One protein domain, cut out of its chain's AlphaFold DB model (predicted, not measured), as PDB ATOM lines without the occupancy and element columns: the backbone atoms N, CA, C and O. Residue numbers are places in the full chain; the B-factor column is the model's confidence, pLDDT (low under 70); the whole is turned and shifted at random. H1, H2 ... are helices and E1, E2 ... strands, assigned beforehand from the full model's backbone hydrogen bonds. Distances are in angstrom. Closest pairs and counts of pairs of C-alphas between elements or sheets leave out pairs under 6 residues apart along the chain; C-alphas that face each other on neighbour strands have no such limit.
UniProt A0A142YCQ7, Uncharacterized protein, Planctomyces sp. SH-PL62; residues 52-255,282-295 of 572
ATOM      1  N   LYS A  52     149.536 182.130 210.516       81.38
ATOM      2  CA  LYS A  52     148.565 183.134 210.986       81.38
ATOM      3  C   LYS A  52     149.197 184.491 211.223       81.38
ATOM      4  O   LYS A  52     148.536 185.504 211.017       81.38
ATOM      5  N   LEU A  53     150.455 184.478 211.631       83.25
ATOM      6  CA  LEU A  53     151.310 185.635 211.784       83.25
ATOM      7  C   LEU A  53     152.676 185.239 211.227       83.25
ATOM      8  O   LEU A  53     153.251 184.251 211.680       83.25
ATOM      9  N   VAL A  54     153.166 185.978 210.240       83.38
ATOM     10  CA  VAL A  54     154.503 185.795 209.673       83.38
ATOM     11  C   VAL A  54     155.203 187.140 209.698       83.38
ATOM     12  O   VAL A  54     154.627 188.150 209.299       83.38
ATOM     13  N   THR A  55     156.431 187.150 210.193       85.88
ATOM     14  CA  THR A  55     157.257 188.347 210.308       85.88
ATOM     15  C   THR A  55     158.603 188.088 209.670       85.88
ATOM     16  O   THR A  55     159.133 186.986 209.804       85.88
ATOM     17  N   GLY A  56     159.178 189.115 209.070       84.81
ATOM     18  CA  GLY A  56     160.524 189.057 208.529       84.81
ATOM     19  C   GLY A  56     161.127 190.444 208.423       84.81
ATOM     20  O   GLY A  56     160.602 191.421 208.967       84.81
ATOM     21  N   LYS A  57     162.254 190.506 207.733       86.50
ATOM     22  CA  LYS A  57     162.949 191.726 207.361       86.50
ATOM     23  C   LYS A  57     163.237 191.689 205.873       86.50
ATOM     24  O   LYS A  57     163.257 190.616 205.290       86.50
ATOM     25  N   ASP A  58     163.407 192.849 205.263       81.19
ATOM     26  CA  ASP A  58     164.073 192.920 203.969       81.19
ATOM     27  C   ASP A  58     165.585 193.076 204.160       81.19
ATOM     28  O   ASP A  58     166.088 193.319 205.267       81.19
ATOM     29  N   ARG A  59     166.311 193.032 203.045       79.31
ATOM     30  CA  ARG A  59     167.767 193.168 203.033       79.31
ATOM     31  C   ARG A  59     168.260 194.521 203.554       79.31
ATOM     32  O   ARG A  59     169.394 194.648 204.020       79.31
ATOM     33  N   ALA A  60     167.423 195.555 203.465       76.31
ATOM     34  CA  ALA A  60     167.710 196.876 204.010       76.31
ATOM     35  C   ALA A  60     167.442 196.954 205.525       76.31
ATOM     36  O   ALA A  60     167.797 197.956 206.149       76.31
ATOM     37  N   GLY A  61     166.872 195.910 206.129       77.38
ATOM     38  CA  GLY A  61     166.545 195.809 207.544       77.38
ATOM     39  C   GLY A  61     165.170 196.366 207.914       77.38
ATOM     40  O   GLY A  61     164.911 196.534 209.109       77.38
ATOM     41  N   ASN A  62     164.310 196.680 206.940       77.38
ATOM     42  CA  ASN A  62     162.918 197.043 207.194       77.38
ATOM     43  C   ASN A  62     162.175 195.818 207.697       77.38
ATOM     44  O   ASN A  62     162.243 194.757 207.088       77.38
ATOM     45  N   GLU A  63     161.458 195.962 208.801       86.25
ATOM     46  CA  GLU A  63     160.687 194.867 209.370       86.25
ATOM     47  C   GLU A  63     159.306 194.833 208.727       86.25
ATOM     48  O   GLU A  63     158.703 195.871 208.452       86.25
ATOM     49  N   TRP A  64     158.778 193.639 208.508       89.69
ATOM     50  CA  TRP A  64     157.436 193.461 207.982       89.69
ATOM     51  C   TRP A  64     156.690 192.383 208.750       89.69
ATOM     52  O   TRP A  64     157.264 191.467 209.338       89.69
ATOM     53  N   THR A  65     155.371 192.516 208.782       88.69
ATOM     54  CA  THR A  65     154.463 191.576 209.435       88.69
ATOM     55  C   THR A  65     153.251 191.364 208.549       88.69
ATOM     56  O   THR A  65     152.666 192.339 208.086       88.69
ATOM     57  N   ILE A  66     152.852 190.108 208.346       89.62
ATOM     58  CA  ILE A  66     151.621 189.720 207.654       89.62
ATOM     59  C   ILE A  66     150.781 188.849 208.587       89.62
ATOM     60  O   ILE A  66     151.268 187.869 209.154       89.62
ATOM     61  N   SER A  67     149.505 189.196 208.735       88.06
ATOM     62  CA  SER A  67     148.538 188.498 209.583       88.06
ATOM     63  C   SER A  67     147.347 187.990 208.774       88.06
ATOM     64  O   SER A  67     146.867 188.666 207.865       88.06
ATOM     65  N   VAL A  68     146.830 186.808 209.130       87.44
ATOM     66  CA  VAL A  68     145.646 186.195 208.507       87.44
ATOM     67  C   VAL A  68     144.548 185.944 209.537       87.44
ATOM     68  O   VAL A  68     144.646 185.064 210.393       87.44
ATOM     69  N   HIS A  69     143.431 186.641 209.381       85.62
ATOM     70  CA  HIS A  69     142.224 186.462 210.183       85.62
ATOM     71  C   HIS A  69     141.213 185.574 209.446       85.62
ATOM     72  O   HIS A  69     141.111 185.624 208.221       85.62
ATOM     73  N   GLY A  70     140.436 184.777 210.186       85.25
ATOM     74  CA  GLY A  70     139.461 183.842 209.606       85.25
ATOM     75  C   GLY A  70     140.085 182.502 209.188       85.25
ATOM     76  O   GLY A  70     141.090 182.099 209.775       85.25
ATOM     77  N   PRO A  71     139.504 181.759 208.230       84.06
ATOM     78  CA  PRO A  71     140.096 180.517 207.736       84.06
ATOM     79  C   PRO A  71     141.343 180.781 206.880       84.06
ATOM     80  O   PRO A  71     141.498 181.860 206.303       84.06
ATOM     81  N   GLY A  72     142.223 179.785 206.804       84.19
ATOM     82  CA  GLY A  72     143.424 179.814 205.968       84.19
ATOM     83  C   GLY A  72     144.678 180.315 206.674       84.19
ATOM     84  O   GLY A  72     144.650 180.638 207.860       84.19
ATOM     85  N   LYS A  73     145.791 180.355 205.950       85.00
ATOM     86  CA  LYS A  73     147.093 180.829 206.432       85.00
ATOM     87  C   LYS A  73     147.886 181.464 205.292       85.00
ATOM     88  O   LYS A  73     147.564 181.240 204.124       85.00
ATOM     89  N   VAL A  74     148.898 182.252 205.634       86.38
ATOM     90  CA  VAL A  74     149.877 182.800 204.701       86.38
ATOM     91  C   VAL A  74     151.166 181.990 204.777       86.38
ATOM     92  O   VAL A  74     151.599 181.574 205.851       86.38
ATOM     93  N   ILE A  75     151.761 181.755 203.620       86.69
ATOM     94  CA  ILE A  75     153.110 181.239 203.443       86.69
ATOM     95  C   ILE A  75     153.872 182.357 202.747       86.69
ATOM     96  O   ILE A  75     153.413 182.866 201.725       86.69
ATOM     97  N   VAL A  76     154.995 182.765 203.323       88.12
ATOM     98  CA  VAL A  76     155.867 183.776 202.729       88.12
ATOM     99  C   VAL A  76     157.197 183.115 202.438       88.12
ATOM    100  O   VAL A  76     157.730 182.411 203.293       88.12
ATOM    101  N   THR A  77     157.701 183.328 201.232       86.56
ATOM    102  CA  THR A  77     159.060 182.970 200.842       86.56
ATOM    103  C   THR A  77     159.771 184.247 200.430       86.56
ATOM    104  O   THR A  77     159.226 185.026 199.639       86.56
ATOM    105  N   ASP A  78     160.967 184.465 200.951       83.88
ATOM    106  CA  ASP A  78     161.858 185.496 200.442       83.88
ATOM    107  C   ASP A  78     162.584 185.005 199.181       83.88
ATOM    108  O   ASP A  78     162.280 183.947 198.612       83.88
ATOM    109  N   THR A  79     163.498 185.824 198.684       82.75
ATOM    110  CA  THR A  79     164.304 185.537 197.497       82.75
ATOM    111  C   THR A  79     165.388 184.473 197.717       82.75
ATOM    112  O   THR A  79     165.981 184.012 196.738       82.75
ATOM    113  N   THR A  80     165.612 184.021 198.956       77.56
ATOM    114  CA  THR A  80     166.562 182.960 199.342       77.56
ATOM    115  C   THR A  80     165.862 181.828 200.111       77.56
ATOM    116  O   THR A  80     166.287 181.441 201.197       77.56
ATOM    117  N   PRO A  81     164.865 181.150 199.506       59.31
ATOM    118  CA  PRO A  81     163.830 180.369 200.203       59.31
ATOM    119  C   PRO A  81     164.287 179.141 201.026       59.31
ATOM    120  O   PRO A  81     163.442 178.418 201.551       59.31
ATOM    121  N   ASN A  82     165.590 178.855 201.128       63.78
ATOM    122  CA  ASN A  82     166.153 177.668 201.779       63.78
ATOM    123  C   ASN A  82     167.236 177.967 202.832       63.78
ATOM    124  O   ASN A  82     167.860 177.027 203.325       63.78
ATOM    125  N   ASP A  83     167.497 179.229 203.173       65.00
ATOM    126  CA  ASP A  83     168.461 179.572 204.231       65.00
ATOM    127  C   ASP A  83     167.855 179.533 205.649       65.00
ATOM    128  O   ASP A  83     168.583 179.532 206.644       65.00
ATOM    129  N   GLY A  84     166.526 179.408 205.745       63.97
ATOM    130  CA  GLY A  84     165.794 179.333 207.007       63.97
ATOM    131  C   GLY A  84     165.566 180.693 207.671       63.97
ATOM    132  O   GLY A  84     165.119 180.723 208.821       63.97
ATOM    133  N   ALA A  85     165.855 181.786 206.966       73.50
ATOM    134  CA  ALA A  85     165.565 183.148 207.369       73.50
ATOM    135  C   ALA A  85     164.461 183.756 206.483       73.50
ATOM    136  O   ALA A  85     163.970 183.145 205.541       73.50
ATOM    137  N   LEU A  86     163.976 184.919 206.906       82.38
ATOM    138  CA  LEU A  86     163.093 185.792 206.138       82.38
ATOM    139  C   LEU A  86     163.690 187.188 206.276       82.38
ATOM    140  O   LEU A  86     163.150 188.010 207.017       82.38
ATOM    141  N   ASP A  87     164.881 187.383 205.724       80.75
ATOM    142  CA  ASP A  87     165.691 188.598 205.881       80.75
ATOM    143  C   ASP A  87     166.135 189.234 204.552       80.75
ATOM    144  O   ASP A  87     166.867 190.225 204.562       80.75
ATOM    145  N   ASP A  88     165.615 188.733 203.431       83.25
ATOM    146  CA  ASP A  88     165.720 189.331 202.101       83.25
ATOM    147  C   ASP A  88     164.348 189.841 201.582       83.25
ATOM    148  O   ASP A  88     163.322 189.792 202.268       83.25
ATOM    149  N   ASP A  89     164.319 190.401 200.366       88.69
ATOM    150  CA  ASP A  89     163.070 190.848 199.733       88.69
ATOM    151  C   ASP A  89     162.076 189.680 199.554       88.69
ATOM    152  O   ASP A  89     162.453 188.515 199.413       88.69
ATOM    153  N   ILE A  90     160.771 189.968 199.520       90.94
ATOM    154  CA  ILE A  90     159.758 188.909 199.446       90.94
ATOM    155  C   ILE A  90     159.625 188.400 198.005       90.94
ATOM    156  O   ILE A  90     159.191 189.126 197.110       90.94
ATOM    157  N   ALA A  91     159.891 187.118 197.763       88.62
ATOM    158  CA  ALA A  91     159.606 186.510 196.467       88.62
ATOM    159  C   ALA A  91     158.103 186.247 196.306       88.62
ATOM    160  O   ALA A  91     157.483 186.692 195.342       88.62
ATOM    161  N   THR A  92     157.485 185.541 197.255       91.88
ATOM    162  CA  THR A  92     156.076 185.147 197.144       91.88
ATOM    163  C   THR A  92     155.344 185.256 198.474       91.88
ATOM    164  O   THR A  92     155.779 184.734 199.494       91.88
ATOM    165  N   ILE A  93     154.162 185.870 198.429       94.69
ATOM    166  CA  ILE A  93     153.132 185.812 199.465       94.69
ATOM    167  C   ILE A  93     152.034 184.880 198.949       94.69
ATOM    168  O   ILE A  93     151.342 185.196 197.983       94.69
ATOM    169  N   GLN A  94     151.845 183.728 199.581       93.88
ATOM    170  CA  GLN A  94     150.829 182.754 199.193       93.88
ATOM    171  C   GLN A  94     149.789 182.587 200.298       93.88
ATOM    172  O   GLN A  94     150.108 182.236 201.429       93.88
ATOM    173  N   ILE A  95     148.519 182.785 199.958       92.12
ATOM    174  CA  ILE A  95     147.386 182.596 200.863       92.12
ATOM    175  C   ILE A  95     146.703 181.270 200.514       92.12
ATOM    176  O   ILE A  95     146.297 181.053 199.368       92.12
ATOM    177  N   VAL A  96     146.571 180.381 201.501       88.44
ATOM    178  CA  VAL A  96     146.032 179.020 201.325       88.44
ATOM    179  C   VAL A  96     144.897 178.723 202.297       88.44
ATOM    180  O   VAL A  96     144.918 179.182 203.441       88.44
ATOM    181  N   GLY A  97     143.910 177.932 201.862       83.69
ATOM    182  CA  GLY A  97     142.769 177.542 202.696       83.69
ATOM    183  C   GLY A  97     141.884 178.723 203.100       83.69
ATOM    184  O   GLY A  97     141.262 178.696 204.164       83.69
ATOM    185  N   SER A  98     141.891 179.789 202.300       90.56
ATOM    186  CA  SER A  98     141.161 181.022 202.564       90.56
ATOM    187  C   SER A  98     139.707 180.951 202.102       90.56
ATOM    188  O   SER A  98     139.252 179.987 201.495       90.56
ATOM    189  N   SER A  99     138.949 181.993 202.426       88.06
ATOM    190  CA  SER A  99     137.575 182.168 201.995       88.06
ATOM    191  C   SER A  99     137.316 183.608 201.577       88.06
ATOM    192  O   SER A  99     137.575 184.554 202.328       88.06
ATOM    193  N   LEU A 100     136.658 183.755 200.428       91.06
ATOM    194  CA  LEU A 100     136.155 185.026 199.904       91.06
ATOM    195  C   LEU A 100     135.204 185.769 200.863       91.06
ATOM    196  O   LEU A 100     134.978 186.969 200.711       91.06
ATOM    197  N   ASN A 101     134.622 185.067 201.839       92.06
ATOM    198  CA  ASN A 101     133.605 185.618 202.737       92.06
ATOM    199  C   ASN A 101     134.138 185.978 204.130       92.06
ATOM    200  O   ASN A 101     133.503 186.774 204.829       92.06
ATOM    201  N   SER A 102     135.263 185.404 204.557       89.94
ATOM    202  CA  SER A 102     135.696 185.489 205.959       89.94
ATOM    203  C   SER A 102     137.202 185.599 206.183       89.94
ATOM    204  O   SER A 102     137.585 185.845 207.324       89.94
ATOM    205  N   THR A 103     138.047 185.463 205.155       91.56
ATOM    206  CA  THR A 103     139.502 185.624 205.316       91.56
ATOM    207  C   THR A 103     139.935 187.059 205.065       91.56
ATOM    208  O   THR A 103     139.723 187.579 203.971       91.56
ATOM    209  N   TYR A 104     140.597 187.661 206.048       94.44
ATOM    210  CA  TYR A 104     141.191 188.994 205.945       94.44
ATOM    211  C   TYR A 104     142.698 188.866 206.124       94.44
ATOM    212  O   TYR A 104     143.148 188.233 207.078       94.44
ATOM    213  N   VAL A 105     143.464 189.465 205.220       95.75
ATOM    214  CA  VAL A 105     144.923 189.505 205.285       95.75
ATOM    215  C   VAL A 105     145.362 190.948 205.441       95.75
ATOM    216  O   VAL A 105     144.943 191.811 204.667       95.75
ATOM    217  N   THR A 106     146.185 191.201 206.448       94.62
ATOM    218  CA  THR A 106     146.753 192.519 206.728       94.62
ATOM    219  C   THR A 106     148.269 192.424 206.738       94.62
ATOM    220  O   THR A 106     148.828 191.428 207.190       94.62
ATOM    221  N   GLY A 107     148.929 193.447 206.215       91.12
ATOM    222  CA  GLY A 107     150.374 193.589 206.204       91.12
ATOM    223  C   GLY A 107     150.771 194.986 206.655       91.12
ATOM    224  O   GLY A 107     150.094 195.961 206.322       91.12
ATOM    225  N   SER A 108     151.861 195.082 207.406       87.94
ATOM    226  CA  SER A 108     152.476 196.355 207.782       87.94
ATOM    227  C   SER A 108     153.992 196.270 207.739       87.94
ATOM    228  O   SER A 108     154.561 195.234 208.095       87.94
ATOM    229  N   THR A 109     154.628 197.380 207.384       86.44
ATOM    230  CA  THR A 109     156.081 197.544 207.392       86.44
ATOM    231  C   THR A 109     156.520 198.575 208.431       86.44
ATOM    232  O   THR A 109     155.766 199.474 208.814       86.44
ATOM    233  N   VAL A 110     157.754 198.439 208.904       83.31
ATOM    234  CA  VAL A 110     158.430 199.375 209.802       83.31
ATOM    235  C   VAL A 110     159.826 199.624 209.248       83.31
ATOM    236  O   VAL A 110     160.556 198.687 208.929       83.31
ATOM    237  N   ALA A 111     160.204 200.897 209.131       73.25
ATOM    238  CA  ALA A 111     161.530 201.266 208.655       73.25
ATOM    239  C   ALA A 111     162.636 200.703 209.558       73.25
ATOM    240  O   ALA A 111     162.491 200.626 210.781       73.25
ATOM    241  N   SER A 112     163.763 200.353 208.944       75.19
ATOM    242  CA  SER A 112     164.956 199.906 209.656       75.19
ATOM    243  C   SER A 112     165.401 200.923 210.711       75.19
ATOM    244  O   SER A 112     165.483 202.127 210.473       75.19
ATOM    245  N   THR A 113     165.768 200.423 211.889       77.69
ATOM    246  CA  THR A 113     166.397 201.233 212.946       77.69
ATOM    247  C   THR A 113     167.899 201.424 212.729       77.69
ATOM    248  O   THR A 113     168.527 202.218 213.428       77.69
ATOM    249  N   ARG A 114     168.497 200.691 211.777       71.88
ATOM    250  CA  ARG A 114     169.949 200.662 211.524       71.88
ATOM    251  C   ARG A 114     170.357 201.473 210.296       71.88
ATOM    252  O   ARG A 114     171.496 201.924 210.219       71.88
ATOM    253  N   THR A 115     169.448 201.635 209.345       68.25
ATOM    254  CA  THR A 115     169.673 202.233 208.024       68.25
ATOM    255  C   THR A 115     168.491 203.136 207.697       68.25
ATOM    256  O   THR A 115     167.346 202.804 207.978       68.25
ATOM    257  N   THR A 116     168.751 204.307 207.121       65.38
ATOM    258  CA  THR A 116     167.671 205.202 206.687       65.38
ATOM    259  C   THR A 116     167.054 204.658 205.403       65.38
ATOM    260  O   THR A 116     167.742 204.538 204.392       65.38
ATOM    261  N   THR A 117     165.766 204.333 205.444       69.25
ATOM    262  CA  THR A 117     165.007 203.759 204.323       69.25
ATOM    263  C   THR A 117     163.660 204.476 204.164       69.25
ATOM    264  O   THR A 117     163.261 205.266 205.021       69.25
ATOM    265  N   SER A 118     162.935 204.187 203.079       64.31
ATOM    266  CA  SER A 118     161.541 204.622 202.877       64.31
ATOM    267  C   SER A 118     160.536 203.903 203.785       64.31
ATOM    268  O   SER A 118     159.369 204.281 203.811       64.31
ATOM    269  N   GLY A 119     160.961 202.860 204.510       68.62
ATOM    270  CA  GLY A 119     160.075 201.997 205.292       68.62
ATOM    271  C   GLY A 119     159.127 201.132 204.459       68.62
ATOM    272  O   GLY A 119     158.190 200.578 205.026       68.62
ATOM    273  N   THR A 120     159.352 201.009 203.148       80.69
ATOM    274  CA  THR A 120     158.588 200.122 202.262       80.69
ATOM    275  C   THR A 120     159.328 198.807 202.027       80.69
ATOM    276  O   THR A 120     160.556 198.770 202.078       80.69
ATOM    277  N   VAL A 121     158.579 197.729 201.790       86.31
ATOM    278  CA  VAL A 121     159.107 196.381 201.530       86.31
ATOM    279  C   VAL A 121     158.653 195.913 200.160       86.31
ATOM    280  O   VAL A 121     157.488 196.053 199.794       86.31
ATOM    281  N   ARG A 122     159.572 195.336 199.391       90.75
ATOM    282  CA  ARG A 122     159.280 194.837 198.047       90.75
ATOM    283  C   ARG A 122     158.738 193.419 198.105       90.75
ATOM    284  O   ARG A 122     159.225 192.594 198.876       90.75
ATOM    285  N   PHE A 123     157.772 193.128 197.242       95.00
ATOM    286  CA  PHE A 123     157.360 191.761 196.959       95.00
ATOM    287  C   PHE A 123     157.230 191.517 195.454       95.00
ATOM    288  O   PHE A 123     156.736 192.368 194.714       95.00
ATOM    289  N   ASN A 124     157.642 190.333 195.003       94.88
ATOM    290  CA  ASN A 124     157.541 189.953 193.595       94.88
ATOM    291  C   ASN A 124     156.155 189.394 193.248       94.88
ATOM    292  O   ASN A 124     155.600 189.690 192.186       94.88
ATOM    293  N   ARG A 125     155.562 188.594 194.141       96.00
ATOM    294  CA  ARG A 125     154.346 187.847 193.814       96.00
ATOM    295  C   ARG A 125     153.376 187.693 194.982       96.00
ATOM    296  O   ARG A 125     153.782 187.414 196.104       96.00
ATOM    297  N   LEU A 126     152.075 187.805 194.706       97.50
ATOM    298  CA  LEU A 126     150.985 187.497 195.644       97.50
ATOM    299  C   LEU A 126     150.015 186.497 195.008       97.50
ATOM    300  O   LEU A 126     149.503 186.754 193.923       97.50
ATOM    301  N   ILE A 127     149.720 185.380 195.675       95.50
ATOM    302  CA  ILE A 127     148.869 184.307 195.135       95.50
ATOM    303  C   ILE A 127     147.781 183.914 196.135       95.50
ATOM    304  O   ILE A 127     148.064 183.671 197.307       95.50
ATOM    305  N   ALA A 128     146.543 183.763 195.657       92.81
ATOM    306  CA  ALA A 128     145.465 183.121 196.405       92.81
ATOM    307  C   ALA A 128     144.519 182.334 195.482       92.81
ATOM    308  O   ALA A 128     143.909 182.894 194.567       92.81
ATOM    309  N   ALA A 129     144.352 181.035 195.749       89.56
ATOM    310  CA  ALA A 129     143.478 180.161 194.960       89.56
ATOM    311  C   ALA A 129     142.016 180.166 195.446       89.56
ATOM    312  O   ALA A 129     141.107 180.269 194.626       89.56
ATOM    313  N   ASP A 130     141.786 180.132 196.763       84.94
ATOM    314  CA  ASP A 130     140.463 179.874 197.372       84.94
ATOM    315  C   ASP A 130     139.615 181.146 197.612       84.94
ATOM    316  O   ASP A 130     138.518 181.112 198.179       84.94
ATOM    317  N   GLY A 131     140.118 182.291 197.145       89.81
ATOM    318  CA  GLY A 131     139.499 183.605 197.288       89.81
ATOM    319  C   GLY A 131     139.707 184.204 198.678       89.81
ATOM    320  O   GLY A 131     139.827 183.492 199.677       89.81
ATOM    321  N   VAL A 132     139.773 185.531 198.754       94.62
ATOM    322  CA  VAL A 132     140.080 186.255 199.999       94.62
ATOM    323  C   VAL A 132     139.111 187.413 200.155       94.62
ATOM    324  O   VAL A 132     138.823 188.110 199.191       94.62
ATOM    325  N   ARG A 133     138.570 187.649 201.351       94.88
ATOM    326  CA  ARG A 133     137.660 188.783 201.536       94.88
ATOM    327  C   ARG A 133     138.399 190.102 201.344       94.88
ATOM    328  O   ARG A 133     137.985 190.902 200.508       94.88
ATOM    329  N   SER A 134     139.501 190.304 202.055       97.81
ATOM    330  CA  SER A 134     140.355 191.474 201.854       97.81
ATOM    331  C   SER A 134     141.831 191.153 202.015       97.81
ATOM    332  O   SER A 134     142.206 190.323 202.842       97.81
ATOM    333  N   ILE A 135     142.655 191.859 201.252       98.44
ATOM    334  CA  ILE A 135     144.108 191.878 201.367       98.44
ATOM    335  C   ILE A 135     144.518 193.346 201.442       98.44
ATOM    336  O   ILE A 135     144.212 194.097 200.519       98.44
ATOM    337  N   GLN A 136     145.157 193.746 202.536       97.50
ATOM    338  CA  GLN A 136     145.633 195.111 202.760       97.50
ATOM    339  C   GLN A 136     147.096 195.064 203.196       97.50
ATOM    340  O   GLN A 136     147.380 194.742 204.346       97.50
ATOM    341  N   LEU A 137     148.023 195.329 202.279       95.19
ATOM    342  CA  LEU A 137     149.466 195.256 202.505       95.19
ATOM    343  C   LEU A 137     150.057 196.671 202.544       95.19
ATOM    344  O   LEU A 137     150.534 197.200 201.540       95.19
ATOM    345  N   ASN A 138     150.013 197.299 203.717       86.56
ATOM    346  CA  ASN A 138     150.453 198.680 203.894       86.56
ATOM    347  C   ASN A 138     151.982 198.771 203.876       86.56
ATOM    348  O   ASN A 138     152.641 198.145 204.707       86.56
ATOM    349  N   GLY A 139     152.522 199.566 202.949       79.88
ATOM    350  CA  GLY A 139     153.966 199.729 202.748       79.88
ATOM    351  C   GLY A 139     154.619 198.636 201.897       79.88
ATOM    352  O   GLY A 139     155.841 198.539 201.888       79.88
ATOM    353  N   PHE A 140     153.830 197.811 201.199       91.88
ATOM    354  CA  PHE A 140     154.343 196.766 200.313       91.88
ATOM    355  C   PHE A 140     154.276 197.194 198.844       91.88
ATOM    356  O   PHE A 140     153.193 197.514 198.346       91.88
ATOM    357  N   ASP A 141     155.415 197.124 198.158       89.31
ATOM    358  CA  ASP A 141     155.582 197.521 196.758       89.31
ATOM    359  C   ASP A 141     155.693 196.288 195.854       89.31
ATOM    360  O   ASP A 141     156.595 195.464 196.020       89.31
ATOM    361  N   LEU A 142     154.800 196.170 194.867       95.69
ATOM    362  CA  LEU A 142     154.871 195.113 193.856       95.69
ATOM    363  C   LEU A 142     155.973 195.438 192.843       95.69
ATOM    364  O   LEU A 142     155.864 196.432 192.117       95.69
ATOM    365  N   THR A 143     156.998 194.591 192.742       91.06
ATOM    366  CA  THR A 143     158.085 194.775 191.772       91.06
ATOM    367  C   THR A 143     158.887 193.501 191.511       91.06
ATOM    368  O   THR A 143     159.059 192.672 192.396       91.06
ATOM    369  N   SER A 144     159.434 193.377 190.303       88.56
ATOM    370  CA  SER A 144     160.422 192.356 189.925       88.56
ATOM    371  C   SER A 144     161.818 192.669 190.461       88.56
ATOM    372  O   SER A 144     162.702 191.820 190.431       88.56
ATOM    373  N   MET A 145     162.037 193.900 190.936       83.25
ATOM    374  CA  MET A 145     163.316 194.386 191.457       83.25
ATOM    375  C   MET A 145     163.552 193.948 192.909       83.25
ATOM    376  O   MET A 145     163.891 194.766 193.768       83.25
ATOM    377  N   VAL A 146     163.328 192.667 193.181       85.38
ATOM    378  CA  VAL A 146     163.648 192.030 194.461       85.38
ATOM    379  C   VAL A 146     165.093 191.535 194.459       85.38
ATOM    380  O   VAL A 146     165.654 191.228 193.405       85.38
ATOM    381  N   THR A 147     165.716 191.502 195.634       82.44
ATOM    382  CA  THR A 147     167.131 191.165 195.806       82.44
ATOM    383  C   THR A 147     167.321 190.053 196.843       82.44
ATOM    384  O   THR A 147     166.985 190.288 198.002       82.44
ATOM    385  N   PRO A 148     167.981 188.927 196.486       84.38
ATOM    386  CA  PRO A 148     168.458 188.554 195.147       84.38
ATOM    387  C   PRO A 148     167.360 188.432 194.076       84.38
ATOM    388  O   PRO A 148     166.194 188.215 194.382       84.38
ATOM    389  N   ALA A 149     167.735 188.561 192.802       83.12
ATOM    390  CA  ALA A 149     166.779 188.435 191.703       83.12
ATOM    391  C   ALA A 149     166.208 187.008 191.618       83.12
ATOM    392  O   ALA A 149     166.952 186.028 191.703       83.12
ATOM    393  N   VAL A 150     164.898 186.899 191.387       83.44
ATOM    394  CA  VAL A 150     164.189 185.620 191.218       83.44
ATOM    395  C   VAL A 150     163.640 185.481 189.802       83.44
ATOM    396  O   VAL A 150     163.156 186.441 189.209       83.44
ATOM    397  N   ALA A 151     163.696 184.266 189.259       82.25
ATOM    398  CA  ALA A 151     163.183 183.938 187.929       82.25
ATOM    399  C   ALA A 151     161.704 183.507 187.991       82.25
ATOM    400  O   ALA A 151     161.354 182.389 187.614       82.25
ATOM    401  N   GLU A 152     160.841 184.378 188.512       83.75
ATOM    402  CA  GLU A 152     159.399 184.141 188.631       83.75
ATOM    403  C   GLU A 152     158.600 185.300 188.036       83.75
ATOM    404  O   GLU A 152     159.016 186.453 188.128       83.75
ATOM    405  N   ASP A 153     157.411 185.010 187.505       88.69
ATOM    406  CA  ASP A 153     156.508 186.050 187.012       88.69
ATOM    407  C   ASP A 153     156.054 186.982 188.145       88.69
ATOM    408  O   ASP A 153     155.428 186.552 189.122       88.69
ATOM    409  N   THR A 154     156.327 188.275 187.983       95.25
ATOM    410  CA  THR A 154     155.887 189.321 188.906       95.25
ATOM    411  C   THR A 154     154.398 189.593 188.743       95.25
ATOM    412  O   THR A 154     153.907 189.864 187.639       95.25
ATOM    413  N   GLY A 155     153.654 189.577 189.848       96.88
ATOM    414  CA  GLY A 155     152.226 189.856 189.777       96.88
ATOM    415  C   GLY A 155     151.392 189.481 190.992       96.88
ATOM    416  O   GLY A 155     151.854 188.928 191.987       96.88
ATOM    417  N   VAL A 156     150.103 189.774 190.878       98.19
ATOM    418  CA  VAL A 156     149.075 189.439 191.864       98.19
ATOM    419  C   VAL A 156     148.071 188.501 191.200       98.19
ATOM    420  O   VAL A 156     147.425 188.871 190.227       98.19
ATOM    421  N   PHE A 157     147.910 187.295 191.737       96.94
ATOM    422  CA  PHE A 157     147.121 186.214 191.149       96.94
ATOM    423  C   PHE A 157     146.070 185.709 192.145       96.94
ATOM    424  O   PHE A 157     146.297 184.789 192.933       96.94
ATOM    425  N   LEU A 158     144.893 186.331 192.116       96.50
ATOM    426  CA  LEU A 158     143.781 186.071 193.033       96.50
ATOM    427  C   LEU A 158     142.676 185.308 192.299       96.50
ATOM    428  O   LEU A 158     141.606 185.844 191.995       96.50
ATOM    429  N   TYR A 159     142.948 184.043 191.978       92.38
ATOM    430  CA  TYR A 159     142.090 183.204 191.135       92.38
ATOM    431  C   TYR A 159     140.691 182.985 191.720       92.38
ATOM    432  O   TYR A 159     139.708 183.031 190.982       92.38
ATOM    433  N   GLY A 160     140.583 182.810 193.039       88.25
ATOM    434  CA  GLY A 160     139.293 182.691 193.730       88.25
ATOM    435  C   GLY A 160     138.567 184.027 193.942       88.25
ATOM    436  O   GLY A 160     137.456 184.053 194.470       88.25
ATOM    437  N   GLY A 161     139.178 185.137 193.518       94.12
ATOM    438  CA  GLY A 161     138.650 186.489 193.649       94.12
ATOM    439  C   GLY A 161     139.000 187.176 194.967       94.12
ATOM    440  O   GLY A 161     139.498 186.567 195.915       94.12
ATOM    441  N   VAL A 162     138.716 188.476 195.015       96.62
ATOM    442  CA  VAL A 162     138.899 189.314 196.204       96.62
ATOM    443  C   VAL A 162     137.803 190.374 196.287       96.62
ATOM    444  O   VAL A 162     137.315 190.815 195.245       96.62
ATOM    445  N   GLN A 163     137.379 190.779 197.490       97.12
ATOM    446  CA  GLN A 163     136.463 191.927 197.626       97.12
ATOM    447  C   GLN A 163     137.228 193.247 197.748       97.12
ATOM    448  O   GLN A 163     136.809 194.235 197.152       97.12
ATOM    449  N   VAL A 164     138.343 193.262 198.483       98.19
ATOM    450  CA  VAL A 164     139.221 194.433 198.634       98.19
ATOM    451  C   VAL A 164     140.683 194.027 198.462       98.19
ATOM    452  O   VAL A 164     141.162 193.159 199.186       98.19
ATOM    453  N   LEU A 165     141.381 194.661 197.525       98.31
ATOM    454  CA  LEU A 165     142.827 194.566 197.347       98.31
ATOM    455  C   LEU A 165     143.432 195.951 197.546       98.31
ATOM    456  O   LEU A 165     143.061 196.894 196.847       98.31
ATOM    457  N   GLU A 166     144.359 196.054 198.481       97.56
ATOM    458  CA  GLU A 166     145.065 197.283 198.803       97.56
ATOM    459  C   GLU A 166     146.534 196.976 199.063       97.56
ATOM    460  O   GLU A 166     146.863 196.044 199.798       97.56
ATOM    461  N   PHE A 167     147.406 197.742 198.427       93.50
ATOM    462  CA  PHE A 167     148.839 197.772 198.697       93.50
ATOM    463  C   PHE A 167     149.402 199.116 198.228       93.50
ATOM    464  O   PHE A 167     148.663 199.910 197.645       93.50
ATOM    465  N   HIS A 168     150.669 199.390 198.537       84.31
ATOM    466  CA  HIS A 168     151.263 200.715 198.366       84.31
ATOM    467  C   HIS A 168     151.463 201.046 196.879       84.31
ATOM    468  O   HIS A 168     150.570 201.633 196.265       84.31
ATOM    469  N   ASP A 169     152.565 200.605 196.269       83.56
ATOM    470  CA  ASP A 169     152.868 200.931 194.876       83.56
ATOM    471  C   ASP A 169     152.991 199.695 193.970       83.56
ATOM    472  O   ASP A 169     153.303 198.582 194.400       83.56
ATOM    473  N   VAL A 170     152.786 199.906 192.667       89.38
ATOM    474  CA  VAL A 170     153.316 199.024 191.616       89.38
ATOM    475  C   VAL A 170     154.522 199.717 190.995       89.38
ATOM    476  O   VAL A 170     154.374 200.768 190.368       89.38
ATOM    477  N   VAL A 171     155.705 199.121 191.128       86.00
ATOM    478  CA  VAL A 171     156.965 199.691 190.630       86.00
ATOM    479  C   VAL A 171     157.480 198.861 189.455       86.00
ATOM    480  O   VAL A 171     158.283 197.944 189.623       86.00
ATOM    481  N   GLY A 172     156.996 199.184 188.254       86.25
ATOM    482  CA  GLY A 172     157.383 198.554 186.992       86.25
ATOM    483  C   GLY A 172     158.430 199.367 186.232       86.25
ATOM    484  O   GLY A 172     158.117 200.394 185.621       86.25
ATOM    485  N   LEU A 173     159.674 198.886 186.252       82.50
ATOM    486  CA  LEU A 173     160.767 199.386 185.417       82.50
ATOM    487  C   LEU A 173     161.151 198.291 184.418       82.50
ATOM    488  O   LEU A 173     161.704 197.265 184.802       82.50
ATOM    489  N   PHE A 174     160.843 198.509 183.143       85.44
ATOM    490  CA  PHE A 174     160.961 197.508 182.088       85.44
ATOM    491  C   PHE A 174     162.068 197.898 181.112       85.44
ATOM    492  O   PHE A 174     161.867 198.771 180.265       85.44
ATOM    493  N   ASP A 175     163.219 197.244 181.240       83.12
ATOM    494  CA  ASP A 175     164.329 197.376 180.300       83.12
ATOM    495  C   ASP A 175     164.179 196.398 179.135       83.12
ATOM    496  O   ASP A 175     164.451 195.208 179.269       83.12
ATOM    497  N   THR A 176     163.744 196.882 177.977       84.69
ATOM    498  CA  THR A 176     163.495 196.045 176.803       84.69
ATOM    499  C   THR A 176     164.754 195.396 176.224       84.69
ATOM    500  O   THR A 176     164.604 194.428 175.480       84.69
ATOM    501  N   ALA A 177     165.964 195.851 176.586       81.62
ATOM    502  CA  ALA A 177     167.215 195.194 176.189       81.62
ATOM    503  C   ALA A 177     167.307 193.755 176.727       81.62
ATOM    504  O   ALA A 177     167.845 192.864 176.071       81.62
ATOM    505  N   VAL A 178     166.709 193.500 177.896       83.06
ATOM    506  CA  VAL A 178     166.763 192.202 178.588       83.06
ATOM    507  C   VAL A 178     165.456 191.406 178.506       83.06
ATOM    508  O   VAL A 178     165.270 190.447 179.247       83.06
ATOM    509  N   SER A 179     164.555 191.764 177.585       83.62
ATOM    510  CA  SER A 179     163.273 191.066 177.355       83.62
ATOM    511  C   SER A 179     162.424 190.856 178.630       83.62
ATOM    512  O   SER A 179     162.127 189.717 178.998       83.62
ATOM    513  N   PRO A 180     162.006 191.934 179.316       85.81
ATOM    514  CA  PRO A 180     161.300 191.841 180.584       85.81
ATOM    515  C   PRO A 180     159.853 191.393 180.362       85.81
ATOM    516  O   PRO A 180     159.263 191.621 179.301       85.81
ATOM    517  N   THR A 181     159.250 190.786 181.383       90.44
ATOM    518  CA  THR A 181     157.843 190.378 181.351       90.44
ATOM    519  C   THR A 181     156.935 191.468 181.939       90.44
ATOM    520  O   THR A 181     157.263 192.069 182.964       90.44
ATOM    521  N   PRO A 182     155.778 191.762 181.312       93.19
ATOM    522  CA  PRO A 182     154.767 192.645 181.890       93.19
ATOM    523  C   PRO A 182     154.221 192.131 183.224       93.19
ATOM    524  O   PRO A 182     153.967 190.936 183.376       93.19
ATOM    525  N   TYR A 183     153.921 193.042 184.147       96.75
ATOM    526  CA  TYR A 183     153.294 192.679 185.417       96.75
ATOM    527  C   TYR A 183     151.807 192.395 185.226       96.75
ATOM    528  O   TYR A 183     151.079 193.169 184.589       96.75
ATOM    529  N   GLN A 184     151.346 191.304 185.835       95.88
ATOM    530  CA  GLN A 184     149.957 190.861 185.762       95.88
ATOM    531  C   GLN A 184     149.280 190.956 187.129       95.88
ATOM    532  O   GLN A 184     149.743 190.396 188.117       95.88
ATOM    533  N   ILE A 185     148.142 191.643 187.184       97.38
ATOM    534  CA  ILE A 185     147.232 191.665 188.328       97.38
ATOM    535  C   ILE A 185     145.943 190.981 187.882       97.38
ATOM    536  O   ILE A 185     145.048 191.597 187.303       97.38
ATOM    537  N   GLN A 186     145.863 189.679 188.121       96.06
ATOM    538  CA  GLN A 186     144.743 188.839 187.738       96.06
ATOM    539  C   GLN A 186     143.814 188.583 188.925       96.06
ATOM    540  O   GLN A 186     144.223 188.056 189.960       96.06
ATOM    541  N   ILE A 187     142.529 188.898 188.752       96.69
ATOM    542  CA  ILE A 187     141.485 188.637 189.747       96.69
ATOM    543  C   ILE A 187     140.360 187.837 189.097       96.69
ATOM    544  O   ILE A 187     139.687 188.296 188.170       96.69
ATOM    545  N   GLY A 188     140.120 186.646 189.640       93.00
ATOM    546  CA  GLY A 188     139.198 185.670 189.077       93.00
ATOM    547  C   GLY A 188     139.845 184.780 188.018       93.00
ATOM    548  O   GLY A 188     140.854 185.114 187.390       93.00
ATOM    549  N   GLN A 189     139.243 183.613 187.807       87.00
ATOM    550  CA  GLN A 189     139.630 182.712 186.726       87.00
ATOM    551  C   GLN A 189     138.892 183.070 185.437       87.00
ATOM    552  O   GLN A 189     137.697 183.333 185.516       87.00
ATOM    553  N   PRO A 190     139.518 182.993 184.247       75.56
ATOM    554  CA  PRO A 190     138.873 183.353 182.978       75.56
ATOM    555  C   PRO A 190     137.560 182.601 182.706       75.56
ATOM    556  O   PRO A 190     136.604 183.165 182.179       75.56
ATOM    557  N   ASN A 191     137.487 181.339 183.135       80.56
ATOM    558  CA  ASN A 191     136.364 180.444 182.850       80.56
ATOM    559  C   ASN A 191     135.234 180.515 183.893       80.56
ATOM    560  O   ASN A 191     134.224 179.828 183.748       80.56
ATOM    561  N   SER A 192     135.390 181.312 184.955       80.06
ATOM    562  CA  SER A 192     134.395 181.442 186.021       80.06
ATOM    563  C   SER A 192     134.231 182.910 186.421       80.06
ATOM    564  O   SER A 192     135.140 183.472 187.039       80.06
ATOM    565  N   PRO A 193     133.106 183.559 186.065       78.00
ATOM    566  CA  PRO A 193     132.862 184.946 186.437       78.00
ATOM    567  C   PRO A 193     132.917 185.150 187.950       78.00
ATOM    568  O   PRO A 193     132.386 184.348 188.725       78.00
ATOM    569  N   LEU A 194     133.509 186.266 188.377       89.69
ATOM    570  CA  LEU A 194     133.544 186.640 189.786       89.69
ATOM    571  C   LEU A 194     132.128 186.824 190.344       89.69
ATOM    572  O   LEU A 194     131.288 187.523 189.777       89.69
ATOM    573  N   ARG A 195     131.885 186.233 191.518       84.56
ATOM    574  CA  ARG A 195     130.631 186.404 192.274       84.56
ATOM    575  C   ARG A 195     130.586 187.703 193.076       84.56
ATOM    576  O   ARG A 195     129.522 188.106 193.539       84.56
ATOM    577  N   VAL A 196     131.737 188.343 193.255       92.19
ATOM    578  CA  VAL A 196     131.902 189.605 193.979       92.19
ATOM    579  C   VAL A 196     132.448 190.674 193.044       92.19
ATOM    580  O   VAL A 196     133.009 190.368 191.994       92.19
ATOM    581  N   LYS A 197     132.288 191.937 193.436       95.81
ATOM    582  CA  LYS A 197     132.847 193.075 192.708       95.81
ATOM    583  C   LYS A 197     134.078 193.579 193.469       95.81
ATOM    584  O   LYS A 197     133.883 194.143 194.546       95.81
ATOM    585  N   PRO A 198     135.309 193.358 192.975       97.50
ATOM    586  CA  PRO A 198     136.515 193.775 193.681       97.50
ATOM    587  C   PRO A 198     136.610 195.299 193.771       97.50
ATOM    588  O   PRO A 198     136.224 196.011 192.841       97.50
ATOM    589  N   SER A 199     137.160 195.778 194.881       98.62
ATOM    590  CA  SER A 199     137.656 197.140 195.065       98.62
ATOM    591  C   SER A 199     139.178 197.092 195.136       98.62
ATOM    592  O   SER A 199     139.721 196.284 195.887       98.62
ATOM    593  N   ILE A 200     139.856 197.914 194.345       98.56
ATOM    594  CA  ILE A 200     141.311 197.964 194.227       98.56
ATOM    595  C   ILE A 200     141.757 199.374 194.609       98.56
ATOM    596  O   ILE A 200     141.305 200.353 194.004       98.56
ATOM    597  N   TYR A 201     142.638 199.455 195.601       97.56
ATOM    598  CA  TYR A 201     143.216 200.693 196.107       97.56
ATOM    599  C   TYR A 201     144.730 200.614 196.012       97.56
ATOM    600  O   TYR A 201     145.320 199.666 196.516       97.56
ATOM    601  N   LEU A 202     145.338 201.589 195.347       89.12
ATOM    602  CA  LEU A 202     146.790 201.717 195.251       89.12
ATOM    603  C   LEU A 202     147.165 203.170 195.494       89.12
ATOM    604  O   LEU A 202     146.368 204.074 195.207       89.12
ATOM    605  N   ASP A 203     148.386 203.402 195.942       78.50
ATOM    606  CA  ASP A 203     148.958 204.731 195.882       78.50
ATOM    607  C   ASP A 203     149.396 204.993 194.442       78.50
ATOM    608  O   ASP A 203     148.621 205.550 193.662       78.50
ATOM    609  N   SER A 204     150.560 204.541 194.002       80.19
ATOM    610  CA  SER A 204     151.060 204.876 192.668       80.19
ATOM    611  C   SER A 204     151.396 203.662 191.815       80.19
ATOM    612  O   SER A 204     151.772 202.589 192.275       80.19
ATOM    613  N   ILE A 205     151.248 203.848 190.507       83.69
ATOM    614  CA  ILE A 205     151.723 202.926 189.486       83.69
ATOM    615  C   ILE A 205     152.841 203.639 188.736       83.69
ATOM    616  O   ILE A 205     152.578 204.536 187.930       83.69
ATOM    617  N   TYR A 206     154.077 203.222 188.981       81.75
ATOM    618  CA  TYR A 206     155.232 203.653 188.207       81.75
ATOM    619  C   TYR A 206     155.444 202.668 187.061       81.75
ATOM    620  O   TYR A 206     155.738 201.500 187.288       81.75
ATOM    621  N   ASN A 207     155.267 203.133 185.827       83.81
ATOM    622  CA  ASN A 207     155.333 202.321 184.617       83.81
ATOM    623  C   ASN A 207     156.325 202.944 183.633       83.81
ATOM    624  O   ASN A 207     155.967 203.810 182.832       83.81
ATOM    625  N   SER A 208     157.590 202.540 183.728       80.62
ATOM    626  CA  SER A 208     158.667 203.072 182.886       80.62
ATOM    627  C   SER A 208     159.154 201.992 181.940       80.62
ATOM    628  O   SER A 208     159.591 200.940 182.394       80.62
ATOM    629  N   VAL A 209     159.113 202.266 180.641       80.75
ATOM    630  CA  VAL A 209     159.625 201.364 179.603       80.75
ATOM    631  C   VAL A 209     160.798 202.052 178.941       80.75
ATOM    632  O   VAL A 209     160.661 203.193 178.501       80.75
ATOM    633  N   TYR A 210     161.939 201.384 178.902       77.06
ATOM    634  CA  TYR A 210     163.185 201.931 178.380       77.06
ATOM    635  C   TYR A 210     164.018 200.830 177.733       77.06
ATOM    636  O   TYR A 210     163.715 199.654 177.894       77.06
ATOM    637  N   ASN A 211     165.048 201.215 176.990       76.56
ATOM    638  CA  ASN A 211     166.027 200.290 176.436       76.56
ATOM    639  C   ASN A 211     167.421 200.747 176.877       76.56
ATOM    640  O   ASN A 211     167.831 201.844 176.503       76.56
ATOM    641  N   SER A 212     168.129 199.946 177.677       73.38
ATOM    642  CA  SER A 212     169.480 200.295 178.140       73.38
ATOM    643  C   SER A 212     170.510 200.415 177.017       73.38
ATOM    644  O   SER A 212     171.513 201.103 177.192       73.38
ATOM    645  N   ASP A 213     170.268 199.760 175.878       74.19
ATOM    646  CA  ASP A 213     171.179 199.741 174.730       74.19
ATOM    647  C   ASP A 213     170.935 200.908 173.761       74.19
ATOM    648  O   ASP A 213     171.737 201.153 172.858       74.19
ATOM    649  N   ASP A 214     169.818 201.625 173.912       69.50
ATOM    650  CA  ASP A 214     169.450 202.733 173.035       69.50
ATOM    651  C   ASP A 214     170.000 204.068 173.582       69.50
ATOM    652  O   ASP A 214     170.274 204.251 174.768       69.50
ATOM    653  N   SER A 215     170.215 205.022 172.684       65.50
ATOM    654  CA  SER A 215     170.693 206.372 172.998       65.50
ATOM    655  C   SER A 215     169.630 207.446 172.778       65.50
ATOM    656  O   SER A 215     169.867 208.615 173.085       65.50
ATOM    657  N   THR A 216     168.452 207.068 172.273       60.00
ATOM    658  CA  THR A 216     167.366 207.989 171.928       60.00
ATOM    659  C   THR A 216     166.106 207.750 172.760       60.00
ATOM    660  O   THR A 216     165.752 206.618 173.073       60.00
ATOM    661  N   ILE A 217     165.393 208.821 173.130       56.25
ATOM    662  CA  ILE A 217     164.094 208.696 173.813       56.25
ATOM    663  C   ILE A 217     163.088 208.074 172.834       56.25
ATOM    664  O   ILE A 217     162.887 208.640 171.755       56.25
ATOM    665  N   PRO A 218     162.371 206.996 173.207       62.53
ATOM    666  CA  PRO A 218     161.256 206.505 172.411       62.53
ATOM    667  C   PRO A 218     160.185 207.592 172.243       62.53
ATOM    668  O   PRO A 218     159.578 208.041 173.215       62.53
ATOM    669  N   THR A 219     159.932 208.012 171.003       57.62
ATOM    670  CA  THR A 219     158.943 209.060 170.680       57.62
ATOM    671  C   THR A 219     157.549 208.506 170.378       57.62
ATOM    672  O   THR A 219     156.565 209.246 170.398       57.62
ATOM    673  N   GLY A 220     157.442 207.203 170.106       61.50
ATOM    674  CA  GLY A 220     156.173 206.519 169.857       61.50
ATOM    675  C   GLY A 220     155.440 206.124 171.147       61.50
ATOM    676  O   GLY A 220     156.080 205.868 172.171       61.50
ATOM    677  N   PRO A 221     154.097 206.016 171.121       65.88
ATOM    678  CA  PRO A 221     153.349 205.534 172.270       65.88
ATOM    679  C   PRO A 221     153.603 204.045 172.478       65.88
ATOM    680  O   PRO A 221     153.535 203.246 171.542       65.88
ATOM    681  N   VAL A 222     153.776 203.646 173.733       76.75
ATOM    682  CA  VAL A 222     153.785 202.231 174.095       76.75
ATOM    683  C   VAL A 222     152.360 201.694 174.002       76.75
ATOM    684  O   VAL A 222     151.482 202.100 174.764       76.75
ATOM    685  N   THR A 223     152.117 200.794 173.049       77.62
ATOM    686  CA  THR A 223     150.786 200.232 172.763       77.62
ATOM    687  C   THR A 223     150.545 198.874 173.412       77.62
ATOM    688  O   THR A 223     149.393 198.470 173.528       77.62
ATOM    689  N   THR A 224     151.585 198.178 173.864       85.62
ATOM    690  CA  THR A 224     151.481 196.917 174.616       85.62
ATOM    691  C   THR A 224     151.383 197.226 176.112       85.62
ATOM    692  O   THR A 224     152.081 198.125 176.585       85.62
ATOM    693  N   PRO A 225     150.501 196.560 176.883       89.88
ATOM    694  CA  PRO A 225     150.405 196.817 178.311       89.88
ATOM    695  C   PRO A 225     151.616 196.219 179.030       89.88
ATOM    696  O   PRO A 225     151.940 195.053 178.826       89.88
ATOM    697  N   TRP A 226     152.252 197.021 179.879       92.25
ATOM    698  CA  TRP A 226     153.367 196.589 180.731       92.25
ATOM    699  C   TRP A 226     152.936 196.360 182.178       92.25
ATOM    700  O   TRP A 226     153.547 195.579 182.897       92.25
ATOM    701  N   ILE A 227     151.829 196.989 182.577       95.81
ATOM    702  CA  ILE A 227     151.115 196.695 183.817       95.81
ATOM    703  C   ILE A 227     149.658 196.457 183.440       95.81
ATOM    704  O   ILE A 227     148.989 197.345 182.896       95.81
ATOM    705  N   GLN A 228     149.170 195.247 183.691       96.25
ATOM    706  CA  GLN A 228     147.849 194.809 183.260       96.25
ATOM    707  C   GLN A 228     147.027 194.307 184.441       96.25
ATOM    708  O   GLN A 228     147.388 193.344 185.107       96.25
ATOM    709  N   PHE A 229     145.866 194.920 184.645       97.38
ATOM    710  CA  PHE A 229     144.825 194.415 185.524       97.38
ATOM    711  C   PHE A 229     143.824 193.628 184.683       97.38
ATOM    712  O   PHE A 229     143.176 194.200 183.810       97.38
ATOM    713  N   SER A 230     143.686 192.333 184.949       95.88
ATOM    714  CA  SER A 230     142.727 191.442 184.295       95.88
ATOM    715  C   SER A 230     141.706 190.956 185.318       95.88
ATOM    716  O   SER A 230     141.981 190.073 186.132       95.88
ATOM    717  N   ILE A 231     140.524 191.575 185.315       96.38
ATOM    718  CA  ILE A 231     139.443 191.269 186.250       96.38
ATOM    719  C   ILE A 231     138.321 190.557 185.505       96.38
ATOM    720  O   ILE A 231     137.618 191.162 184.691       96.38
ATOM    721  N   ASN A 232     138.069 189.290 185.847       94.44
ATOM    722  CA  ASN A 232     136.946 188.545 185.275       94.44
ATOM    723  C   ASN A 232     135.605 188.899 185.946       94.44
ATOM    724  O   ASN A 232     134.949 188.066 186.578       94.44
ATOM    725  N   GLY A 233     135.203 190.165 185.861       94.75
ATOM    726  CA  GLY A 233     133.975 190.653 186.476       94.75
ATOM    727  C   GLY A 233     133.817 192.167 186.429       94.75
ATOM    728  O   GLY A 233     134.482 192.867 185.665       94.75
ATOM    729  N   VAL A 234     132.888 192.671 187.244       96.88
ATOM    730  CA  VAL A 234     132.648 194.112 187.402       96.88
ATOM    731  C   VAL A 234     133.478 194.634 188.565       96.88
ATOM    732  O   VAL A 234     133.325 194.148 189.682       96.88
ATOM    733  N   VAL A 235     134.290 195.659 188.325       98.19
ATOM    734  CA  VAL A 235     135.044 196.353 189.376       98.19
ATOM    735  C   VAL A 235     134.120 197.330 190.100       98.19
ATOM    736  O   VAL A 235     133.402 198.118 189.475       98.19
ATOM    737  N   GLN A 236     134.114 197.259 191.429       98.25
ATOM    738  CA  GLN A 236     133.347 198.155 192.286       98.25
ATOM    739  C   GLN A 236     134.043 199.515 192.369       98.25
ATOM    740  O   GLN A 236     133.475 200.528 191.959       98.25
ATOM    741  N   ASP A 237     135.301 199.519 192.785       98.50
ATOM    742  CA  ASP A 237     136.114 200.722 192.899       98.50
ATOM    743  C   ASP A 237     137.528 200.417 192.390       98.50
ATOM    744  O   ASP A 237     138.146 199.451 192.817       98.50
ATOM    745  N   PHE A 238     138.036 201.211 191.450       98.56
ATOM    746  CA  PHE A 238     139.449 201.246 191.074       98.56
ATOM    747  C   PHE A 238     139.959 202.640 191.411       98.56
ATOM    748  O   PHE A 238     139.641 203.601 190.708       98.56
ATOM    749  N   SER A 239     140.677 202.767 192.524       97.50
ATOM    750  CA  SER A 239     141.126 204.052 193.049       97.50
ATOM    751  C   SER A 239     142.633 204.048 193.228       97.50
ATOM    752  O   SER A 239     143.135 203.401 194.140       97.50
ATOM    753  N   ILE A 240     143.326 204.852 192.430       89.81
ATOM    754  CA  ILE A 240     144.775 205.037 192.529       89.81
ATOM    755  C   ILE A 240     145.118 206.508 192.792       89.81
ATOM    756  O   ILE A 240     144.349 207.411 192.434       89.81
ATOM    757  N   VAL A 241     146.262 206.786 193.411       78.44
ATOM    758  CA  VAL A 241     146.838 208.138 193.438       78.44
ATOM    759  C   VAL A 241     147.340 208.498 192.049       78.44
ATOM    760  O   VAL A 241     146.877 209.501 191.519       78.44
ATOM    761  N   SER A 242     148.208 207.711 191.416       77.12
ATOM    762  CA  SER A 242     148.738 208.075 190.092       77.12
ATOM    763  C   SER A 242     149.116 206.879 189.220       77.12
ATOM    764  O   SER A 242     149.325 205.778 189.718       77.12
ATOM    765  N   ALA A 243     149.194 207.104 187.907       78.75
ATOM    766  CA  ALA A 243     149.809 206.178 186.958       78.75
ATOM    767  C   ALA A 243     150.730 206.971 186.027       78.75
ATOM    768  O   ALA A 243     150.238 207.704 185.167       78.75
ATOM    769  N   THR A 244     152.044 206.882 186.226       74.69
ATOM    770  CA  THR A 244     153.045 207.697 185.516       74.69
ATOM    771  C   THR A 244     154.340 206.923 185.294       74.69
ATOM    772  O   THR A 244     154.527 205.837 185.831       74.69
ATOM    773  N   GLN A 245     155.275 207.488 184.534       69.88
ATOM    774  CA  GLN A 245     156.671 207.056 184.594       69.88
ATOM    775  C   GLN A 245     157.246 207.283 186.006       69.88
ATOM    776  O   GLN A 245     156.760 208.136 186.756       69.88
ATOM    777  N   SER A 246     158.279 206.520 186.362       61.72
ATOM    778  CA  SER A 246     159.085 206.749 187.563       61.72
ATOM    779  C   SER A 246     159.778 208.111 187.498       61.72
ATOM    780  O   SER A 246     160.283 208.507 186.448       61.72
ATOM    781  N   ALA A 247     159.838 208.810 188.633       49.91
ATOM    782  CA  ALA A 247     160.598 210.054 188.763       49.91
ATOM    783  C   ALA A 247     162.122 209.821 188.795       49.91
ATOM    784  O   ALA A 247     162.892 210.753 188.569       49.91
ATOM    785  N   LEU A 248     162.560 208.589 189.082       47.22
ATOM    786  CA  LEU A 248     163.969 208.203 189.056       47.22
ATOM    787  C   LEU A 248     164.345 207.693 187.656       47.22
ATOM    788  O   LEU A 248     163.650 206.807 187.144       47.22
ATOM    789  N   PRO A 249     165.440 208.192 187.046       45.94
ATOM    790  CA  PRO A 249     165.940 207.673 185.779       45.94
ATOM    791  C   PRO A 249     166.212 206.164 185.890       45.94
ATOM    792  O   PRO A 249     166.936 205.757 186.802       45.94
ATOM    793  N   PRO A 250     165.691 205.326 184.977       43.50
ATOM    794  CA  PRO A 250     165.858 203.876 185.073       43.50
ATOM    795  C   PRO A 250     167.324 203.416 185.109       43.50
ATOM    796  O   PRO A 250     167.657 202.520 185.877       43.50
ATOM    797  N   ASN A 251     168.217 204.119 184.400       41.12
ATOM    798  CA  ASN A 251     169.663 203.854 184.378       41.12
ATOM    799  C   ASN A 251     170.340 204.016 185.756       41.12
ATOM    800  O   ASN A 251     171.357 203.385 186.032       41.12
ATOM    801  N   TYR A 252     169.775 204.848 186.639       39.34
ATOM    802  CA  TYR A 252     170.257 204.993 188.015       39.34
ATOM    803  C   TYR A 252     169.877 203.774 188.871       39.34
ATOM    804  O   TYR A 252     170.641 203.348 189.736       39.34
ATOM    805  N   VAL A 253     168.712 203.176 188.603       42.62
ATOM    806  CA  VAL A 253     168.221 201.997 189.326       42.62
ATOM    807  C   VAL A 253     169.000 200.746 188.911       42.62
ATOM    808  O   VAL A 253     169.484 200.032 189.787       42.62
ATOM    809  N   THR A 254     169.236 200.527 187.615       40.34
ATOM    810  CA  THR A 254     170.046 199.394 187.120       40.34
ATOM    811  C   THR A 254     171.518 199.482 187.529       40.34
ATOM    812  O   THR A 254     172.073 198.491 188.008       40.34
ATOM    813  N   GLY A 255     172.142 200.666 187.452       38.06
ATOM    814  CA  GLY A 255     173.525 200.867 187.910       38.06
ATOM    815  C   GLY A 255     173.719 200.596 189.410       38.06
ATOM    816  O   GLY A 255     174.739 200.041 189.823       38.06
ATOM    817  N   ASN A 282     171.367 209.598 179.021       33.47
ATOM    818  CA  ASN A 282     170.354 209.424 177.990       33.47
ATOM    819  C   ASN A 282     169.054 209.073 178.727       33.47
ATOM    820  O   ASN A 282     168.956 208.036 179.385       33.47
ATOM    821  N   VAL A 283     168.068 209.967 178.704       47.09
ATOM    822  CA  VAL A 283     166.702 209.577 179.032       47.09
ATOM    823  C   VAL A 283     166.340 208.646 177.878       47.09
ATOM    824  O   VAL A 283     166.252 209.102 176.755       47.09
ATOM    825  N   VAL A 284     166.264 207.334 178.087       51.44
ATOM    826  CA  VAL A 284     165.940 206.366 177.009       51.44
ATOM    827  C   VAL A 284     164.594 205.695 177.272       51.44
ATOM    828  O   VAL A 284     164.350 204.560 176.876       51.44
ATOM    829  N   GLY A 285     163.722 206.366 178.026       54.84
ATOM    830  CA  GLY A 285     162.492 205.774 178.537       54.84
ATOM    831  C   GLY A 285     161.259 206.636 178.323       54.84
ATOM    832  O   GLY A 285     161.337 207.862 178.306       54.84
ATOM    833  N   THR A 286     160.114 205.972 178.217       70.56
ATOM    834  CA  THR A 286     158.780 206.566 178.092       70.56
ATOM    835  C   THR A 286     157.814 205.921 179.092       70.56
ATOM    836  O   THR A 286     158.139 204.930 179.757       70.56
ATOM    837  N   THR A 287     156.610 206.477 179.227       77.19
ATOM    838  CA  THR A 287     155.578 205.887 180.088       77.19
ATOM    839  C   THR A 287     154.988 204.643 179.420       77.19
ATOM    840  O   THR A 287     154.369 204.723 178.353       77.19
ATOM    841  N   GLY A 288     155.143 203.481 180.055       82.75
ATOM    842  CA  GLY A 288     154.496 202.251 179.609       82.75
ATOM    843  C   GLY A 288     152.977 202.319 179.744       82.75
ATOM    844  O   GLY A 288     152.431 203.160 180.457       82.75
ATOM    845  N   ARG A 289     152.261 201.424 179.055       89.31
ATOM    846  CA  ARG A 289     150.796 201.404 179.121       89.31
ATOM    847  C   ARG A 289     150.310 200.649 180.352       89.31
ATOM    848  O   ARG A 289     150.614 199.462 180.502       89.31
ATOM    849  N   THR A 290     149.509 201.316 181.179       94.19
ATOM    850  CA  THR A 290     148.768 200.704 182.292       94.19
ATOM    851  C   THR A 290     147.347 200.397 181.833       94.19
ATOM    852  O   THR A 290     146.647 201.286 181.352       94.19
ATOM    853  N   SER A 291     146.911 199.144 181.957       96.19
ATOM    854  CA  SER A 291     145.651 198.683 181.368       96.19
ATOM    855  C   SER A 291     144.712 198.061 182.395       96.19
ATOM    856  O   SER A 291     145.087 197.107 183.070       96.19
ATOM    857  N   LEU A 292     143.483 198.573 182.482       97.69
ATOM    858  CA  LEU A 292     142.392 198.024 183.285       97.69
ATOM    859  C   LEU A 292     141.408 197.260 182.391       97.69
ATOM    860  O   LEU A 292     140.616 197.866 181.669       97.69
ATOM    861  N   GLN A 293     141.442 195.932 182.463       96.88
ATOM    862  CA  GLN A 293     140.561 195.035 181.717       96.88
ATOM    863  C   GLN A 293     139.482 194.463 182.633       96.88
ATOM    864  O   GLN A 293     139.783 193.757 183.597       96.88
ATOM    865  N   ALA A 294     138.221 194.786 182.352       96.44
ATOM    866  CA  ALA A 294     137.083 194.347 183.154       96.44
ATOM    867  C   ALA A 294     135.804 194.212 182.317       96.44
ATOM    868  O   ALA A 294     135.685 194.745 181.220       96.44
ATOM    869  N   VAL A 295     134.779 193.552 182.860       95.62
ATOM    870  CA  VAL A 295     133.445 193.529 182.231       95.62
ATOM    871  C   VAL A 295     132.785 194.909 182.306       95.62
ATOM    872  O   VAL A 295     132.097 195.334 181.379       95.62
TER     873      VAL A 295
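Overview. This is residues 52 to 255 and 282 to 295 of the 572 residues of an uncharacterized protein of Planctomyces sp. SH-PL62 (UniProt A0A142YCQ7). What shape do these atoms make? Two twisted sheets lie face to face as a sandwich, and the chain winds between them in stacked turns, from the hairpins E1-E2 and E3-E4 at one end to E15 and E17 at the other. Past a bend in E13 the larger sheet turns away with E11 and E16, and the small helix H1 lies by them. What is it made of? The 218 printed residues, mostly strand in class, hold 17 named strands and one named helix, in the order E1 to E15, H1, E16, E17; both sheets are branched, with parallel and antiparallel pairs. The whole is compact, with a radius of gyration of the C-alphas of 17.2 A and spans of 53 by 46 by 29 A.

Along the chain. Where are the strands of the larger sheet? They are E1, residues 53 to 57, E2, 63 to 69, E5, 104 to 110, E7, 132 to 138, E10, 162 to 167, E11, 170 to 175, E13, 199 to 210, E15, 234 to 244, and E16, 285 to 287. E13 is 30.9 A from first to last C-alpha and bends by 69 degrees at residue 203; E15 is 24.6 A and bends by 80 degrees at residue 241. C-alpha 53, where E1 begins, is at (151.310, 185.635, 211.784). Where are the others? The second sheet holds E3, residues 73 to 78, E4, 90 to 96, E6, 121 to 128, E8, 140 to 142, E9, 155 to 158, E12, 183 to 187, E14, 225 to 231, and E17, 289 to 293. E6 is 19.7 A long and bends by 70 degrees at residue 124, and E17 ends with C-alpha 293 at (140.561, 195.035, 181.717). H1 is residues 250 to 255.

Arrangement. How does the larger sheet pair? E1 and E2 are an antiparallel hairpin, with N 54 and O 66 2.9 A apart, and E2 and E5 are antiparallel, with N 65 and O 108 at 2.9 A. E5 and E7 are parallel, with N 107 and O 136 at 2.8 A, as are E7 and E10, with N 137 and O 166 at 2.8 A. E10 and E11 lie on one side of E13, both parallel to it, with N 165 and O 199 at 2.8 A and N 172 and O 206 at 2.8 A; on the other side are parallel E15, with N 239 and O 200 at 2.9 A, and antiparallel E16, with N 286 and O 209 at 2.8 A. How does the second sheet pair? E3 and E4 are an antiparallel hairpin, with N 75 and O 94 at 2.8 A. E4 lies on one side of E6, with N 93 and O 125 at 2.8 A, and E8 and E9 on the other, with N 141 and O 121 at 2.8 A and N 157 and O 126 at 2.8 A; all three are parallel to E6. The parallel pairs E9 and E12, E12 and E14, and E14 and E17 follow, with N 158 and O 186, N 185 and O 228, and N 229 and O 291 each 2.8 A apart. How do the sheets face each other? The facing parts of this sandwich, two sheets face to face, are 7.8 A centre to centre, with best planes 26 degrees apart and strands at 4 degrees. Where is H1? It is on the larger sheet at a height of 10.0 A, only just over E11 and E13 with 3 C-alphas falling on each, and runs across the strands at 70 degrees to E11 on the local plane. The closest C-alphas of E11 and H1 are those of Leu 173 and Pro 250, 6.8 A apart; in H1 every O i to N i+4 pair is within hydrogen-bond range.

Size, cuts and confidence. How large is it? The two C-alphas farthest apart, those of Gly 70 and Ser 215, are 53.1 A apart. Where is the printed part cut, and which links are long? Residues 256 to 281 are not printed, and C-alphas 255 and 282 are 13.5 A apart across the cut. The long links are E3 to E4, E8 to E9, E12 to E13 and E13 to E14. Where is the model's confidence low? The mean pLDDT of the printed part is 83.4, with values under 70 at residues 81 to 84, 115 to 119, 214 to 221, 245 to 255 and 282 to 285.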